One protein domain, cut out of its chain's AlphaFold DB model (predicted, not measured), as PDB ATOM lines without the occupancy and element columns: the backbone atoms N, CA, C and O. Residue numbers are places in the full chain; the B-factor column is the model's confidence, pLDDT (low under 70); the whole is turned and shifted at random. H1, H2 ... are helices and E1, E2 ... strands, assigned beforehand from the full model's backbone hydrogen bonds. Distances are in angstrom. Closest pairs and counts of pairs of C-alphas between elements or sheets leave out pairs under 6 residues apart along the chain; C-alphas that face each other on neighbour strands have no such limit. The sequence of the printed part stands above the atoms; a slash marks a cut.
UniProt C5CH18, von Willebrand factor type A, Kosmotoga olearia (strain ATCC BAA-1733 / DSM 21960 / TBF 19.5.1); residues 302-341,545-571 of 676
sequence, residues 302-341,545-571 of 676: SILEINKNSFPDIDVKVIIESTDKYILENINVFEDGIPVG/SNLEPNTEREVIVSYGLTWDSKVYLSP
ATOM      1  N   SER A 302     257.912 191.363 317.642       85.56
ATOM      2  CA  SER A 302     259.039 192.298 317.532       85.56
ATOM      3  C   SER A 302     258.895 193.242 316.339       85.56
ATOM      4  O   SER A 302     258.363 192.864 315.295       85.56
ATOM      5  N   ILE A 303     259.379 194.475 316.472       84.00
ATOM      6  CA  ILE A 303     259.446 195.466 315.400       84.00
ATOM      7  C   ILE A 303     260.758 195.265 314.641       84.00
ATOM      8  O   ILE A 303     261.854 195.394 315.183       84.00
ATOM      9  N   LEU A 304     260.662 194.996 313.341       72.69
ATOM     10  CA  LEU A 304     261.823 194.920 312.461       72.69
ATOM     11  C   LEU A 304     262.260 196.303 311.995       72.69
ATOM     12  O   LEU A 304     263.432 196.654 312.121       72.69
ATOM     13  N   GLU A 305     261.322 197.088 311.476       73.12
ATOM     14  CA  GLU A 305     261.605 198.344 310.785       73.12
ATOM     15  C   GLU A 305     260.432 199.316 310.915       73.12
ATOM     16  O   GLU A 305     259.272 198.900 310.923       73.12
ATOM     17  N   ILE A 306     260.747 200.610 310.958       72.56
ATOM     18  CA  ILE A 306     259.783 201.695 310.778       72.56
ATOM     19  C   ILE A 306     260.168 202.455 309.508       72.56
ATOM     20  O   ILE A 306     261.182 203.160 309.470       72.56
ATOM     21  N   ASN A 307     259.347 202.320 308.470       68.62
ATOM     22  CA  ASN A 307     259.498 203.043 307.221       68.62
ATOM     23  C   ASN A 307     258.624 204.304 307.240       68.62
ATOM     24  O   ASN A 307     257.412 204.255 307.430       68.62
ATOM     25  N   LYS A 308     259.282 205.445 307.036       71.88
ATOM     26  CA  LYS A 308     258.713 206.799 307.087       71.88
ATOM     27  C   LYS A 308     258.848 207.545 305.758       71.88
ATOM     28  O   LYS A 308     258.733 208.764 305.718       71.88
ATOM     29  N   ASN A 309     259.142 206.835 304.670       64.81
ATOM     30  CA  ASN A 309     259.380 207.451 303.361       64.81
ATOM     31  C   ASN A 309     258.115 208.101 302.784       64.81
ATOM     32  O   ASN A 309     258.219 209.014 301.971       64.81
ATOM     33  N   SER A 310     256.941 207.656 303.236       66.56
ATOM     34  CA  SER A 310     255.628 208.169 302.837       66.56
ATOM     35  C   SER A 310     255.035 209.146 303.861       66.56
ATOM     36  O   SER A 310     253.827 209.364 303.856       66.56
ATOM     37  N   PHE A 311     255.854 209.723 304.755       64.56
ATOM     38  CA  PHE A 311     255.389 210.577 305.854       64.56
ATOM     39  C   PHE A 311     254.355 211.623 305.378       64.56
ATOM     40  O   PHE A 311     254.634 212.357 304.425       64.56
ATOM     41  N   PRO A 312     253.174 211.734 306.022       75.00
ATOM     42  CA  PRO A 312     252.832 211.243 307.364       75.00
ATOM     43  C   PRO A 312     252.365 209.784 307.448       75.00
ATOM     44  O   PRO A 312     251.996 209.333 308.529       75.00
ATOM     45  N   ASP A 313     252.377 209.040 306.350       81.00
ATOM     46  CA  ASP A 313     252.093 207.612 306.394       81.00
ATOM     47  C   ASP A 313     253.334 206.835 306.853       81.00
ATOM     48  O   ASP A 313     254.441 207.025 306.336       81.00
ATOM     49  N   ILE A 314     253.133 205.973 307.848       77.56
ATOM     50  CA  ILE A 314     254.158 205.152 308.480       77.56
ATOM     51  C   ILE A 314     253.827 203.680 308.236       77.56
ATOM     52  O   ILE A 314     252.734 203.208 308.557       77.56
ATOM     53  N   ASP A 315     254.800 202.948 307.701       79.56
ATOM     54  CA  ASP A 315     254.731 201.501 307.531       79.56
ATOM     55  C   ASP A 315     255.659 200.833 308.553       79.56
ATOM     56  O   ASP A 315     256.882 200.973 308.504       79.56
ATOM     57  N   VAL A 316     255.077 200.095 309.493       81.50
ATOM     58  CA  VAL A 316     255.802 199.344 310.518       81.50
ATOM     59  C   VAL A 316     255.863 197.885 310.103       81.50
ATOM     60  O   VAL A 316     254.837 197.219 309.967       81.50
ATOM     61  N   LYS A 317     257.074 197.362 309.930       80.19
ATOM     62  CA  LYS A 317     257.288 195.939 309.678       80.19
ATOM     63  C   LYS A 317     257.524 195.232 311.001       80.19
ATOM     64  O   LYS A 317     258.458 195.573 311.725       80.19
ATOM     65  N   VAL A 318     256.718 194.222 311.295       85.44
ATOM     66  CA  VAL A 318     256.786 193.452 312.542       85.44
ATOM     67  C   VAL A 318     256.919 191.962 312.268       85.44
ATOM     68  O   VAL A 318     256.510 191.480 311.213       85.44
ATOM     69  N   ILE A 319     257.454 191.215 313.229       83.19
ATOM     70  CA  ILE A 319     257.342 189.760 313.275       83.19
ATOM     71  C   ILE A 319     256.378 189.384 314.384       83.19
ATOM     72  O   ILE A 319     256.518 189.834 315.517       83.19
ATOM     73  N   ILE A 320     255.423 188.517 314.058       87.00
ATOM     74  CA  ILE A 320     254.469 187.968 315.020       87.00
ATOM     75  C   ILE A 320     254.576 186.449 314.938       87.00
ATOM     76  O   ILE A 320     254.355 185.857 313.881       87.00
ATOM     77  N   GLU A 321     254.913 185.773 316.040       83.38
ATOM     78  CA  GLU A 321     255.070 184.308 316.062       83.38
ATOM     79  C   GLU A 321     253.735 183.533 316.035       83.38
ATOM     80  O   GLU A 321     253.648 182.403 316.518       83.38
ATOM     81  N   SER A 322     252.715 184.093 315.392       79.38
ATOM     82  CA  SER A 322     251.395 183.508 315.202       79.38
ATOM     83  C   SER A 322     250.899 183.748 313.774       79.38
ATOM     84  O   SER A 322     251.270 184.724 313.126       79.38
ATOM     85  N   THR A 323     250.069 182.833 313.283       71.56
ATOM     86  CA  THR A 323     249.275 182.989 312.050       71.56
ATOM     87  C   THR A 323     247.782 183.010 312.369       71.56
ATOM     88  O   THR A 323     246.949 182.858 311.480       71.56
ATOM     89  N   ASP A 324     247.440 183.096 313.654       80.31
ATOM     90  CA  ASP A 324     246.062 183.184 314.097       80.31
ATOM     91  C   ASP A 324     245.505 184.551 313.699       80.31
ATOM     92  O   ASP A 324     245.962 185.583 314.197       80.31
ATOM     93  N   LYS A 325     244.524 184.548 312.792       78.00
ATOM     94  CA  LYS A 325     243.863 185.756 312.296       78.00
ATOM     95  C   LYS A 325     243.325 186.613 313.444       78.00
ATOM     96  O   LYS A 325     243.439 187.830 313.381       78.00
ATOM     97  N   TYR A 326     242.849 185.976 314.516       75.25
ATOM     98  CA  TYR A 326     242.334 186.669 315.693       75.25
ATOM     99  C   TYR A 326     243.422 187.457 316.427       75.25
ATOM    100  O   TYR A 326     243.182 188.584 316.853       75.25
ATOM    101  N   ILE A 327     244.636 186.904 316.541       81.75
ATOM    102  CA  ILE A 327     245.775 187.617 317.141       81.75
ATOM    103  C   ILE A 327     246.142 188.830 316.281       81.75
ATOM    104  O   ILE A 327     246.396 189.907 316.811       81.75
ATOM    105  N   LEU A 328     246.155 188.658 314.956       82.00
ATOM    106  CA  LEU A 328     246.532 189.712 314.014       82.00
ATOM    107  C   LEU A 328     245.539 190.881 314.019       82.00
ATOM    108  O   LEU A 328     245.962 192.030 313.986       82.00
ATOM    109  N   GLU A 329     244.239 190.608 314.113       81.88
ATOM    110  CA  GLU A 329     243.191 191.641 314.186       81.88
ATOM    111  C   GLU A 329     243.252 192.479 315.476       81.88
ATOM    112  O   GLU A 329     242.775 193.609 315.494       81.88
ATOM    113  N   ASN A 330     243.886 191.961 316.531       83.75
ATOM    114  CA  ASN A 330     243.946 192.578 317.859       83.75
ATOM    115  C   ASN A 330     245.332 193.159 318.206       83.75
ATOM    116  O   ASN A 330     245.664 193.347 319.380       83.75
ATOM    117  N   ILE A 331     246.162 193.437 317.195       88.31
ATOM    118  CA  ILE A 331     247.417 194.174 317.372       88.31
ATOM    119  C   ILE A 331     247.129 195.664 317.550       88.31
ATOM    120  O   ILE A 331     246.490 196.297 316.711       88.31
ATOM    121  N   ASN A 332     247.680 196.241 318.613       89.06
ATOM    122  CA  ASN A 332     247.600 197.663 318.907       89.06
ATOM    123  C   ASN A 332     248.905 198.362 318.529       89.06
ATOM    124  O   ASN A 332     249.991 197.804 318.699       89.06
ATOM    125  N   VAL A 333     248.805 199.604 318.058       91.19
ATOM    126  CA  VAL A 333     249.964 200.465 317.802       91.19
ATOM    127  C   VAL A 333     249.774 201.790 318.520       91.19
ATOM    128  O   VAL A 333     248.687 202.372 318.509       91.19
ATOM    129  N   PHE A 334     250.850 202.263 319.134       90.88
ATOM    130  CA  PHE A 334     250.922 203.550 319.802       90.88
ATOM    131  C   PHE A 334     252.092 204.345 319.235       90.88
ATOM    132  O   PHE A 334     253.146 203.778 318.961       90.88
ATOM    133  N   GLU A 335     251.914 205.655 319.109       91.44
ATOM    134  CA  GLU A 335     252.992 206.606 318.847       91.44
ATOM    135  C   GLU A 335     253.040 207.600 320.011       91.44
ATOM    136  O   GLU A 335     252.023 208.206 320.352       91.44
ATOM    137  N   ASP A 336     254.191 207.709 320.675       89.00
ATOM    138  CA  ASP A 336     254.400 208.531 321.878       89.00
ATOM    139  C   ASP A 336     253.363 208.255 322.988       89.00
ATOM    140  O   ASP A 336     252.874 209.150 323.683       89.00
ATOM    141  N   GLY A 337     252.986 206.979 323.135       85.81
ATOM    142  CA  GLY A 337     251.986 206.511 324.100       85.81
ATOM    143  C   GLY A 337     250.528 206.784 323.709       85.81
ATOM    144  O   GLY A 337     249.623 206.418 324.459       85.81
ATOM    145  N   ILE A 338     250.274 207.387 322.545       87.25
ATOM    146  CA  ILE A 338     248.929 207.667 322.032       87.25
ATOM    147  C   ILE A 338     248.530 206.557 321.049       87.25
ATOM    148  O   ILE A 338     249.282 206.297 320.110       87.25
ATOM    149  N   PRO A 339     247.364 205.901 321.214       87.31
ATOM    150  CA  PRO A 339     246.911 204.893 320.262       87.31
ATOM    151  C   PRO A 339     246.674 205.527 318.889       87.31
ATOM    152  O   PRO A 339     245.982 206.544 318.775       87.31
ATOM    153  N   VAL A 340     247.229 204.913 317.846       85.06
ATOM    154  CA  VAL A 340     247.035 205.333 316.452       85.06
ATOM    155  C   VAL A 340     246.051 204.393 315.759       85.06
ATOM    156  O   VAL A 340     246.002 203.201 316.050       85.06
ATOM    157  N   GLY A 341     245.229 204.926 314.853       74.56
ATOM    158  CA  GLY A 341     244.351 204.091 314.032       74.56
ATOM    159  C   GLY A 341     245.177 203.303 313.018       74.56
ATOM    160  O   GLY A 341     245.946 203.903 312.268       74.56
ATOM    161  N   SER A 545     249.351 211.601 313.350       83.62
ATOM    162  CA  SER A 545     248.722 212.909 313.557       83.62
ATOM    163  C   SER A 545     249.721 214.010 313.918       83.62
ATOM    164  O   SER A 545     249.393 215.192 313.821       83.62
ATOM    165  N   ASN A 546     250.921 213.644 314.372       83.50
ATOM    166  CA  ASN A 546     251.968 214.595 314.710       83.50
ATOM    167  C   ASN A 546     252.763 214.907 313.431       83.50
ATOM    168  O   ASN A 546     253.306 214.011 312.796       83.50
ATOM    169  N   LEU A 547     252.857 216.171 313.023       84.50
ATOM    170  CA  LEU A 547     253.581 216.577 311.805       84.50
ATOM    171  C   LEU A 547     254.858 217.366 312.111       84.50
ATOM    172  O   LEU A 547     255.475 217.906 311.197       84.50
ATOM    173  N   GLU A 548     255.253 217.457 313.383       81.62
ATOM    174  CA  GLU A 548     256.469 218.174 313.762       81.62
ATOM    175  C   GLU A 548     257.702 217.479 313.158       81.62
ATOM    176  O   GLU A 548     257.870 216.271 313.376       81.62
ATOM    177  N   PRO A 549     258.534 218.196 312.374       81.38
ATOM    178  CA  PRO A 549     259.728 217.640 311.745       81.38
ATOM    179  C   PRO A 549     260.894 217.535 312.733       81.38
ATOM    180  O   PRO A 549     260.984 218.326 313.672       81.38
ATOM    181  N   ASN A 550     261.837 216.628 312.464       78.56
ATOM    182  CA  ASN A 550     263.051 216.417 313.260       78.56
ATOM    183  C   ASN A 550     262.779 216.147 314.752       78.56
ATOM    184  O   ASN A 550     263.556 216.559 315.614       78.56
ATOM    185  N   THR A 551     261.680 215.458 315.056       81.31
ATOM    186  CA  THR A 551     261.337 215.004 316.405       81.31
ATOM    187  C   THR A 551     261.463 213.491 316.495       81.31
ATOM    188  O   THR A 551     261.078 212.768 315.574       81.31
ATOM    189  N   GLU A 552     262.069 213.014 317.580       87.19
ATOM    190  CA  GLU A 552     262.082 211.589 317.908       87.19
ATOM    191  C   GLU A 552     260.686 211.158 318.341       87.19
ATOM    192  O   GLU A 552     260.012 211.886 319.071       87.19
ATOM    193  N   ARG A 553     260.265 209.988 317.864       85.19
ATOM    194  CA  ARG A 553     258.944 209.422 318.119       85.19
ATOM    195  C   ARG A 553     259.066 207.954 318.429       85.19
ATOM    196  O   ARG A 553     259.672 207.214 317.650       85.19
ATOM    197  N   GLU A 554     258.497 207.540 319.547       92.19
ATOM    198  CA  GLU A 554     258.480 206.141 319.950       92.19
ATOM    199  C   GLU A 554     257.233 205.457 319.398       92.19
ATOM    200  O   GLU A 554     256.108 205.840 319.714       92.19
ATOM    201  N   VAL A 555     257.434 204.414 318.598       91.31
ATOM    202  CA  VAL A 555     256.367 203.529 318.137       91.31
ATOM    203  C   VAL A 555     256.396 202.265 318.973       91.31
ATOM    204  O   VAL A 555     257.414 201.578 319.026       91.31
ATOM    205  N   ILE A 556     255.264 201.944 319.590       93.00
ATOM    206  CA  ILE A 556     255.051 200.721 320.360       93.00
ATOM    207  C   ILE A 556     254.031 199.876 319.609       93.00
ATOM    208  O   ILE A 556     252.947 200.357 319.285       93.00
ATOM    209  N   VAL A 557     254.350 198.607 319.378       92.12
ATOM    210  CA  VAL A 557     253.392 197.620 318.870       92.12
ATOM    211  C   VAL A 557     253.128 196.611 319.977       92.12
ATOM    212  O   VAL A 557     254.075 196.099 320.572       92.12
ATOM    213  N   SER A 558     251.860 196.323 320.277       90.06
ATOM    214  CA  SER A 558     251.492 195.437 321.382       90.06
ATOM    215  C   SER A 558     250.322 194.498 321.088       90.06
ATOM    216  O   SER A 558     249.451 194.769 320.265       90.06
ATOM    217  N   TYR A 559     250.310 193.375 321.801       88.31
ATOM    218  CA  TYR A 559     249.227 192.401 321.875       88.31
ATOM    219  C   TYR A 559     249.056 191.982 323.340       88.31
ATOM    220  O   TYR A 559     249.855 191.205 323.877       88.31
ATOM    221  N   GLY A 560     248.050 192.540 324.018       86.50
ATOM    222  CA  GLY A 560     247.898 192.394 325.464       86.50
ATOM    223  C   GLY A 560     249.137 192.911 326.200       86.50
ATOM    224  O   GLY A 560     249.416 194.105 326.199       86.50
ATOM    225  N   LEU A 561     249.901 192.016 326.831       84.88
ATOM    226  CA  LEU A 561     251.142 192.380 327.531       84.88
ATOM    227  C   LEU A 561     252.420 192.173 326.717       84.88
ATOM    228  O   LEU A 561     253.486 192.594 327.161       84.88
ATOM    229  N   THR A 562     252.346 191.518 325.559       87.50
ATOM    230  CA  THR A 562     253.504 191.414 324.669       87.50
ATOM    231  C   THR A 562     253.635 192.719 323.910       87.50
ATOM    232  O   THR A 562     252.665 193.181 323.316       87.50
ATOM    233  N   TRP A 563     254.827 193.302 323.900       89.69
ATOM    234  CA  TRP A 563     255.100 194.519 323.154       89.69
ATOM    235  C   TRP A 563     256.556 194.578 322.706       89.69
ATOM    236  O   TRP A 563     257.412 193.883 323.255       89.69
ATOM    237  N   ASP A 564     256.807 195.428 321.721       90.00
ATOM    238  CA  ASP A 564     258.139 195.895 321.353       90.00
ATOM    239  C   ASP A 564     258.050 197.376 320.961       90.00
ATOM    240  O   ASP A 564     256.967 197.853 320.592       90.00
ATOM    241  N   SER A 565     259.153 198.116 321.080       91.00
ATOM    242  CA  SER A 565     259.197 199.536 320.727       91.00
ATOM    243  C   SER A 565     260.443 199.917 319.938       91.00
ATOM    244  O   SER A 565     261.525 199.356 320.106       91.00
ATOM    245  N   LYS A 566     260.284 200.886 319.032       84.69
ATOM    246  CA  LYS A 566     261.385 201.510 318.294       84.69
ATOM    247  C   LYS A 566     261.141 202.998 318.128       84.69
ATOM    248  O   LYS A 566     260.010 203.438 317.940       84.69
ATOM    249  N   VAL A 567     262.227 203.761 318.141       83.38
ATOM    250  CA  VAL A 567     262.199 205.208 317.931       83.38
ATOM    251  C   VAL A 567     262.551 205.531 316.482       83.38
ATOM    252  O   VAL A 567     263.500 204.975 315.929       83.38
ATOM    253  N   TYR A 568     261.812 206.451 315.864       79.75
ATOM    254  CA  TYR A 568     262.184 207.051 314.584       79.75
ATOM    255  C   TYR A 568     262.264 208.575 314.688       79.75
ATOM    256  O   TYR A 568     261.564 209.197 315.477       79.75
ATOM    257  N   LEU A 569     263.112 209.182 313.859       78.00
ATOM    258  CA  LEU A 569     263.183 210.635 313.690       78.00
ATOM    259  C   LEU A 569     262.256 211.066 312.545       78.00
ATOM    260  O   LEU A 569     262.402 210.553 311.429       78.00
ATOM    261  N   SER A 570     261.315 211.980 312.790       77.69
ATOM    262  CA  SER A 570     260.415 212.489 311.747       77.69
ATOM    263  C   SER A 570     261.178 213.279 310.668       77.69
ATOM    264  O   SER A 570     262.111 214.022 310.988       77.69
ATOM    265  N   PRO A 571     260.817 213.133 309.379       72.19
ATOM    266  CA  PRO A 571     261.530 213.788 308.289       72.19
ATOM    267  C   PRO A 571     261.274 215.300 308.261       72.19
ATOM    268  O   PRO A 571     260.241 215.798 308.713       72.19
TER     269      PRO A 571
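AT A GLANCE: This is residues 302 to 341 and 545 to 571 of the 676 residues of the protein "von Willebrand factor type A" of Kosmotoga olearia (strain ATCC BAA-1733 / DSM 21960 / TBF 19.5.1) (UniProt C5CH18). This is a small two-sheet sandwich: the hairpin E1 and E2 makes one layer and lies face to face with a sheet of three strands, E3, E4 and E5, the strands of the two layers crossed at 40 degrees. The short helix H1 sits at one end, where the chain passes from the first layer to the second. The printed part has 67 residues, with five named strands and one named helix in the order E1 E2 H1 E3 E4 E5. Both sheets are antiparallel, the larger in the order E3, E4, E5, and the class is mostly strand. The whole is compact, with a radius of gyration of the C-alphas of 12.2 A, yet elongated in outline, spanning 37 by 20 by 17 A.

HOW THE PARTS SIT: Start with E1, residues 302 to 310, and E2, residues 313 to 320, a hairpin with a tight link; look at N 304 and O 317, 2.8 A apart and within hydrogen-bond range. Next comes H1, residues 325 to 329, in which every O i to N i+4 pair is within hydrogen-bond range. It is not on the sheet of three strands, which begins with E3, residues 332 to 335. Beside E3 find E4, residues 552 to 559, antiparallel at 168 degrees, with N 334 and O 556 within hydrogen-bond range at 2.8 A. E4 and E5, residues 562 to 569, form the second hairpin, antiparallel at 161 degrees, with N 555 and O 566 within hydrogen-bond range at 2.8 A. E3 and E5 are the edge strands. The facing parts of the two sheets are 9.3 A apart, centre to centre, and their best planes differ by 16 degrees. The closest C-alphas of E1 and E5, those of Ser 302 and Asp 564, are 5.3 A apart. E2 and E4 are near each other, while E2 is apart from E3 and E5.

IN THESE COORDINATES: Find C-alpha 302 at (259.039, 192.298, 317.532); from there E1 runs 21.9 A to C-alpha 310, and E2 runs back 21.6 A. H1 begins at C-alpha 325, at (243.863, 185.756, 312.296), and measures 6.2 A. E3 measures 10.4 A and E4 23.4 A; E5 runs 24.2 A to C-alpha 569 at (263.183, 210.635, 313.690).

THE WHOLE: The two C-alphas farthest apart, those of Asp 324 and Asn 550, are 37.3 A apart. Residues 342 to 544 are not printed; across this cut, in the link from E3 to E4, C-alphas 341 and 545 are 9.9 A apart. The links that are printed whole are tight. The model's mean pLDDT over the printed part is 82.3, and it falls under 70 at residue 307 and residues 309 to 311.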